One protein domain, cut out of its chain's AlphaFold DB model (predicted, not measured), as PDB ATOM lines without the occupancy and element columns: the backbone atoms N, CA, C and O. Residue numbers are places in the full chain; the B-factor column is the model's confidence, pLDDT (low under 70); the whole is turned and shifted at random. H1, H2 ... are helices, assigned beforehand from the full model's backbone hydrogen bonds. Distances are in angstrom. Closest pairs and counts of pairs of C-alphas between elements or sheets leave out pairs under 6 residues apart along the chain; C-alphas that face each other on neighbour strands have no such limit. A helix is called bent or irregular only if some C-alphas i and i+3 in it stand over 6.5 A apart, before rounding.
ATOM      1  N   PRO A  28     -31.444  38.257  -8.024       78.88
ATOM      2  CA  PRO A  28     -30.330  38.299  -8.960       78.88
ATOM      3  C   PRO A  28     -29.605  39.643  -8.881       78.88
ATOM      4  O   PRO A  28     -30.176  40.672  -8.491       78.88
ATOM      5  N   THR A  29     -28.333  39.646  -9.267       87.00
ATOM      6  CA  THR A  29     -27.618  40.905  -9.481       87.00
ATOM      7  C   THR A  29     -28.123  41.603 -10.740       87.00
ATOM      8  O   THR A  29     -28.724  40.976 -11.617       87.00
ATOM      9  N   LEU A  30     -27.871  42.908 -10.848       86.06
ATOM     10  CA  LEU A  30     -28.226  43.674 -12.037       86.06
ATOM     11  C   LEU A  30     -27.609  43.058 -13.298       86.06
ATOM     12  O   LEU A  30     -28.284  42.983 -14.316       86.06
ATOM     13  N   GLU A  31     -26.371  42.565 -13.226       84.69
ATOM     14  CA  GLU A  31     -25.716  41.870 -14.340       84.69
ATOM     15  C   GLU A  31     -26.491  40.620 -14.781       84.69
ATOM     16  O   GLU A  31     -26.833  40.491 -15.956       84.69
ATOM     17  N   GLN A  32     -26.815  39.731 -13.838       83.69
ATOM     18  CA  GLN A  32     -27.550  38.493 -14.118       83.69
ATOM     19  C   GLN A  32     -28.934  38.783 -14.701       83.69
ATOM     20  O   GLN A  32     -29.385  38.125 -15.640       83.69
ATOM     21  N   TRP A  33     -29.607  39.795 -14.155       85.62
ATOM     22  CA  TRP A  33     -30.903  40.227 -14.650       85.62
ATOM     23  C   TRP A  33     -30.805  40.813 -16.065       85.62
ATOM     24  O   TRP A  33     -31.601  40.451 -16.930       85.62
ATOM     25  N   MET A  34     -29.804  41.655 -16.337       84.00
ATOM     26  CA  MET A  34     -29.623  42.290 -17.644       84.00
ATOM     27  C   MET A  34     -29.253  41.274 -18.731       84.00
ATOM     28  O   MET A  34     -29.763  41.365 -19.844       84.00
ATOM     29  N   GLN A  35     -28.418  40.277 -18.408       84.75
ATOM     30  CA  GLN A  35     -28.096  39.165 -19.311       84.75
ATOM     31  C   GLN A  35     -29.349  38.371 -19.685       84.75
ATOM     32  O   GLN A  35     -29.595  38.109 -20.862       84.75
ATOM     33  N   ARG A  36     -30.183  38.047 -18.692       83.50
ATOM     34  CA  ARG A  36     -31.451  37.362 -18.937       83.50
ATOM     35  C   ARG A  36     -32.405  38.209 -19.776       83.50
ATOM     36  O   ARG A  36     -33.015  37.694 -20.701       83.50
ATOM     37  N   TRP A  37     -32.504  39.508 -19.502       84.06
ATOM     38  CA  TRP A  37     -33.333  40.417 -20.294       84.06
ATOM     39  C   TRP A  37     -32.856  40.526 -21.749       84.06
ATOM     40  O   TRP A  37     -33.682  40.500 -22.663       84.06
ATOM     41  N   LEU A  38     -31.539  40.594 -21.981       82.75
ATOM     42  CA  LEU A  38     -30.967  40.603 -23.330       82.75
ATOM     43  C   LEU A  38     -31.329  39.329 -24.105       82.75
ATOM     44  O   LEU A  38     -31.732  39.410 -25.266       82.75
ATOM     45  N   HIS A  39     -31.228  38.175 -23.445       80.44
ATOM     46  CA  HIS A  39     -31.504  36.876 -24.047       80.44
ATOM     47  C   HIS A  39     -33.002  36.616 -24.269       80.44
ATOM     48  O   HIS A  39     -33.386  36.216 -25.363       80.44
ATOM     49  N   ASP A  40     -33.848  36.861 -23.267       77.94
ATOM     50  CA  ASP A  40     -35.257  36.440 -23.280       77.94
ATOM     51  C   ASP A  40     -36.186  37.484 -23.923       77.94
ATOM     52  O   ASP A  40     -37.197  37.128 -24.526       77.94
ATOM     53  N   VAL A  41     -35.877  38.780 -23.783       76.94
ATOM     54  CA  VAL A  41     -36.790  39.877 -24.161       76.94
ATOM     55  C   VAL A  41     -36.229  40.708 -25.307       76.94
ATOM     56  O   VAL A  41     -36.915  40.953 -26.306       76.94
ATOM     57  N   ALA A  42     -34.982  41.167 -25.174       77.00
ATOM     58  CA  ALA A  42     -34.393  42.061 -26.158       77.00
ATOM     59  C   ALA A  42     -34.139  41.339 -27.490       77.00
ATOM     60  O   ALA A  42     -34.395  41.927 -28.535       77.00
ATOM     61  N   SER A  43     -33.734  40.066 -27.472       75.62
ATOM     62  CA  SER A  43     -33.530  39.256 -28.686       75.62
ATOM     63  C   SER A  43     -34.786  39.147 -29.566       75.62
ATOM     64  O   SER A  43     -34.682  39.171 -30.790       75.62
ATOM     65  N   ALA A  44     -35.972  39.087 -28.952       77.12
ATOM     66  CA  ALA A  44     -37.251  38.959 -29.648       77.12
ATOM     67  C   ALA A  44     -37.834  40.307 -30.107       77.12
ATOM     68  O   ALA A  44     -38.618  40.357 -31.054       77.12
ATOM     69  N   THR A  45     -37.468  41.404 -29.436       76.00
ATOM     70  CA  THR A  45     -38.118  42.718 -29.612       76.00
ATOM     71  C   THR A  45     -37.229  43.731 -30.344       76.00
ATOM     72  O   THR A  45     -37.717  44.684 -30.957       76.00
ATOM     73  N   VAL A  46     -35.909  43.555 -30.280       80.94
ATOM     74  CA  VAL A  46     -34.906  44.522 -30.738       80.94
ATOM     75  C   VAL A  46     -34.193  43.991 -31.978       80.94
ATOM     76  O   VAL A  46     -33.899  42.807 -32.099       80.94
ATOM     77  N   ARG A  47     -33.858  44.886 -32.915       80.50
ATOM     78  CA  ARG A  47     -33.037  44.524 -34.079       80.50
ATOM     79  C   ARG A  47     -31.659  44.012 -33.623       80.50
ATOM     80  O   ARG A  47     -31.080  44.631 -32.727       80.50
ATOM     81  N   PRO A  48     -31.061  43.007 -34.289       82.31
ATOM     82  CA  PRO A  48     -29.773  42.431 -33.883       82.31
ATOM     83  C   PRO A  48     -28.644  43.458 -33.709       82.31
ATOM     84  O   PRO A  48     -27.848  43.371 -32.781       82.31
ATOM     85  N   THR A  49     -28.603  44.490 -34.555       81.62
ATOM     86  CA  THR A  49     -27.598  45.562 -34.471       81.62
ATOM     87  C   THR A  49     -27.756  46.438 -33.229       81.62
ATOM     88  O   THR A  49     -26.775  46.901 -32.656       81.62
ATOM     89  N   THR A  50     -28.994  46.671 -32.788       79.50
ATOM     90  CA  THR A  50     -29.280  47.418 -31.558       79.50
ATOM     91  C   THR A  50     -29.078  46.541 -30.324       79.50
ATOM     92  O   THR A  50     -28.584  47.042 -29.321       79.50
ATOM     93  N   LEU A  51     -29.371  45.239 -30.418       83.25
ATOM     94  CA  LEU A  51     -29.062  44.262 -29.373       83.25
ATOM     95  C   LEU A  51     -27.559  44.232 -29.070       83.25
ATOM     96  O   LEU A  51     -27.171  44.419 -27.922       83.25
ATOM     97  N   ALA A  52     -26.724  44.086 -30.104       86.19
ATOM     98  CA  ALA A  52     -25.267  44.072 -29.962       86.19
ATOM     99  C   ALA A  52     -24.743  45.370 -29.328       86.19
ATOM    100  O   ALA A  52     -23.871  45.345 -28.462       86.19
ATOM    101  N   ARG A  53     -25.327  46.518 -29.705       84.81
ATOM    102  CA  ARG A  53     -25.001  47.797 -29.071       84.81
ATOM    103  C   ARG A  53     -25.396  47.810 -27.596       84.81
ATOM    104  O   ARG A  53     -24.595  48.227 -26.772       84.81
ATOM    105  N   TYR A  54     -26.597  47.357 -27.246       84.19
ATOM    106  CA  TYR A  54     -27.024  47.287 -25.846       84.19
ATOM    107  C   TYR A  54     -26.120  46.377 -25.021       84.19
ATOM    108  O   TYR A  54     -25.698  46.779 -23.941       84.19
ATOM    109  N   GLU A  55     -25.764  45.204 -25.538       86.81
ATOM    110  CA  GLU A  55     -24.824  44.293 -24.884       86.81
ATOM    111  C   GLU A  55     -23.473  44.969 -24.614       86.81
ATOM    112  O   GLU A  55     -22.952  44.902 -23.498       86.81
ATOM    113  N   GLN A  56     -22.941  45.690 -25.603       88.75
ATOM    114  CA  GLN A  56     -21.695  46.434 -25.465       88.75
ATOM    115  C   GLN A  56     -21.786  47.531 -24.388       88.75
ATOM    116  O   GLN A  56     -20.930  47.591 -23.509       88.75
ATOM    117  N   GLU A  57     -22.824  48.368 -24.415       86.12
ATOM    118  CA  GLU A  57     -23.033  49.448 -23.433       86.12
ATOM    119  C   GLU A  57     -23.187  48.889 -22.008       86.12
ATOM    120  O   GLU A  57     -22.609  49.403 -21.047       86.12
ATOM    121  N   ILE A  58     -23.921  47.781 -21.863       87.69
ATOM    122  CA  ILE A  58     -24.112  47.104 -20.578       87.69
ATOM    123  C   ILE A  58     -22.773  46.588 -20.053       87.69
ATOM    124  O   ILE A  58     -22.414  46.876 -18.911       87.69
ATOM    125  N   ARG A  59     -22.006  45.875 -20.883       88.25
ATOM    126  CA  ARG A  59     -20.714  45.295 -20.501       88.25
ATOM    127  C   ARG A  59     -19.667  46.358 -20.159       88.25
ATOM    128  O   ARG A  59     -18.889  46.155 -19.232       88.25
ATOM    129  N   LEU A  60     -19.630  47.465 -20.901       87.81
ATOM    130  CA  LEU A  60     -18.609  48.507 -20.743       87.81
ATOM    131  C   LEU A  60     -18.940  49.534 -19.657       87.81
ATOM    132  O   LEU A  60     -18.021  50.129 -19.095       87.81
ATOM    133  N   HIS A  61     -20.220  49.780 -19.368       85.81
ATOM    134  CA  HIS A  61     -20.617  50.883 -18.486       85.81
ATOM    135  C   HIS A  61     -21.467  50.438 -17.297       85.81
ATOM    136  O   HIS A  61     -21.214  50.868 -16.175       85.81
ATOM    137  N   VAL A  62     -22.448  49.561 -17.510       85.19
ATOM    138  CA  VAL A  62     -23.408  49.184 -16.458       85.19
ATOM    139  C   VAL A  62     -22.836  48.113 -15.531       85.19
ATOM    140  O   VAL A  62     -22.892  48.265 -14.313       85.19
ATOM    141  N   VAL A  63     -22.248  47.049 -16.080       87.25
ATOM    142  CA  VAL A  63     -21.650  45.948 -15.310       87.25
ATOM    143  C   VAL A  63     -20.514  46.408 -14.382       87.25
ATOM    144  O   VAL A  63     -20.571  46.056 -13.201       87.25
ATOM    145  N   PRO A  64     -19.521  47.214 -14.818       88.06
ATOM    146  CA  PRO A  64     -18.425  47.608 -13.931       88.06
ATOM    147  C   PRO A  64     -18.876  48.488 -12.758       88.06
ATOM    148  O   PRO A  64     -18.288  48.398 -11.683       88.06
ATOM    149  N   ALA A  65     -19.920  49.301 -12.939       85.69
ATOM    150  CA  ALA A  65     -20.405  50.211 -11.905       85.69
ATOM    151  C   ALA A  65     -21.494  49.592 -11.013       85.69
ATOM    152  O   ALA A  65     -21.464  49.735  -9.794       85.69
ATOM    153  N   LEU A  66     -22.463  48.899 -11.613       86.75
ATOM    154  CA  LEU A  66     -23.698  48.464 -10.953       86.75
ATOM    155  C   LEU A  66     -23.940  46.951 -11.045       86.75
ATOM    156  O   LEU A  66     -24.835  46.438 -10.381       86.75
ATOM    157  N   GLY A  67     -23.147  46.211 -11.825       82.38
ATOM    158  CA  GLY A  67     -23.386  44.793 -12.122       82.38
ATOM    159  C   GLY A  67     -23.384  43.871 -10.903       82.38
ATOM    160  O   GLY A  67     -24.145  42.908 -10.871       82.38
ATOM    161  N   ARG A  68     -22.595  44.196  -9.869       84.44
ATOM    162  CA  ARG A  68     -22.526  43.434  -8.604       84.44
ATOM    163  C   ARG A  68     -23.681  43.726  -7.646       84.44
ATOM    164  O   ARG A  68     -23.859  43.006  -6.665       84.44
ATOM    165  N   MET A  69     -24.445  44.786  -7.892       84.38
ATOM    166  CA  MET A  69     -25.532  45.196  -7.017       84.38
ATOM    167  C   MET A  69     -26.733  44.274  -7.208       84.38
ATOM    168  O   MET A  69     -27.097  43.942  -8.337       84.38
ATOM    169  N   LYS A  70     -27.364  43.863  -6.107       84.81
ATOM    170  CA  LYS A  70     -28.644  43.149  -6.162       84.81
ATOM    171  C   LYS A  70     -29.728  44.078  -6.691       84.81
ATOM    172  O   LYS A  70     -29.719  45.263  -6.367       84.81
ATOM    173  N   LEU A  71     -30.673  43.531  -7.451       81.88
ATOM    174  CA  LEU A  71     -31.752  44.323  -8.047       81.88
ATOM    175  C   LEU A  71     -32.587  45.075  -6.991       81.88
ATOM    176  O   LEU A  71     -32.977  46.212  -7.215       81.88
ATOM    177  N   ASP A  72     -32.774  44.474  -5.816       81.25
ATOM    178  CA  ASP A  72     -33.468  45.066  -4.661       81.25
ATOM    179  C   ASP A  72     -32.716  46.265  -4.046       81.25
ATOM    180  O   ASP A  72     -33.309  47.272  -3.666       81.25
ATOM    181  N   ALA A  73     -31.383  46.211  -4.048       81.75
ATOM    182  CA  ALA A  73     -30.537  47.297  -3.558       81.75
ATOM    183  C   ALA A  73     -30.357  48.426  -4.590       81.75
ATOM    184  O   ALA A  73     -29.716  49.441  -4.298       81.75
ATOM    185  N   LEU A  74     -30.893  48.269  -5.806       82.81
ATOM    186  CA  LEU A  74     -30.789  49.277  -6.847       82.81
ATOM    187  C   LEU A  74     -31.705  50.458  -6.517       82.81
ATOM    188  O   LEU A  74     -32.919  50.335  -6.384       82.81
ATOM    189  N   ARG A  75     -31.111  51.644  -6.411       84.25
ATOM    190  CA  ARG A  75     -31.805  52.886  -6.080       84.25
ATOM    191  C   ARG A  75     -31.562  53.913  -7.183       84.25
ATOM    192  O   ARG A  75     -30.502  53.881  -7.811       84.25
TER     193      ARG A  75
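AT A GLANCE: This is residues 28 to 75 of the 100 residues of the protein "Core-binding (CB) domain-containing protein" of Mumia sp. ZJ1417 (UniProt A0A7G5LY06). Two helices, H1 and H2, lie side by side and run opposite ways as a helical hairpin, closed at one end by a tight link. The tail after H2, residues 67 to 75, crosses the open end of the hairpin, past the beginning of H1. The printed part has 48 residues, with two named helices in the order H1, H2 and no named strand; its class is all helix. It is compact, with a radius of gyration of the C-alphas of 10.9 A, and elongated in outline, spanning 31 by 19 by 14 A.

IN THESE COORDINATES: Start at Pro 28 and find C-alpha 30 at (-28.226, 43.674, -12.037); from there H1 runs through residues 30 to 45, 20.2 A from first to last C-alpha. It has a kink of 38 degrees near residue 37, and it is neither bent nor irregular, but only just: C-alphas 40 and 43 are 6.3 A apart. Next find C-alpha 48 at (-29.773, 42.431, -33.883), where H2 begins; it holds residues 48 to 66, measures 24.5 A, and ends at C-alpha 66 at (-23.698, 48.464, -10.953). H2 has a kink of 36 degrees near residue 59 and is only just irregular, with C-alphas 60 and 63 6.7 A apart.

HOW THE PARTS SIT: Look at Glu 31 and Val 63: their C-alphas, the closest of the two helices, are 5.8 A apart. H1 and H2 touch, with 10 pairs of C-alphas within 8 A. Their lines stand at a shallow tilt of 11 degrees, opposite ways, with that of H2 a rough one. Along the backbones, 9 of 12 O i to N i+4 pairs in H1 and 12 of 15 in H2 are within hydrogen-bond range.

THE WHOLE: The C-alphas farthest apart are those of Thr 49 and Ala 73, at 31.1 A. The printed part has no cut, and the link from H1 to H2 is tight, with 2 residues. The mean pLDDT of the printed part is 83.4, and no printed residue is under 70.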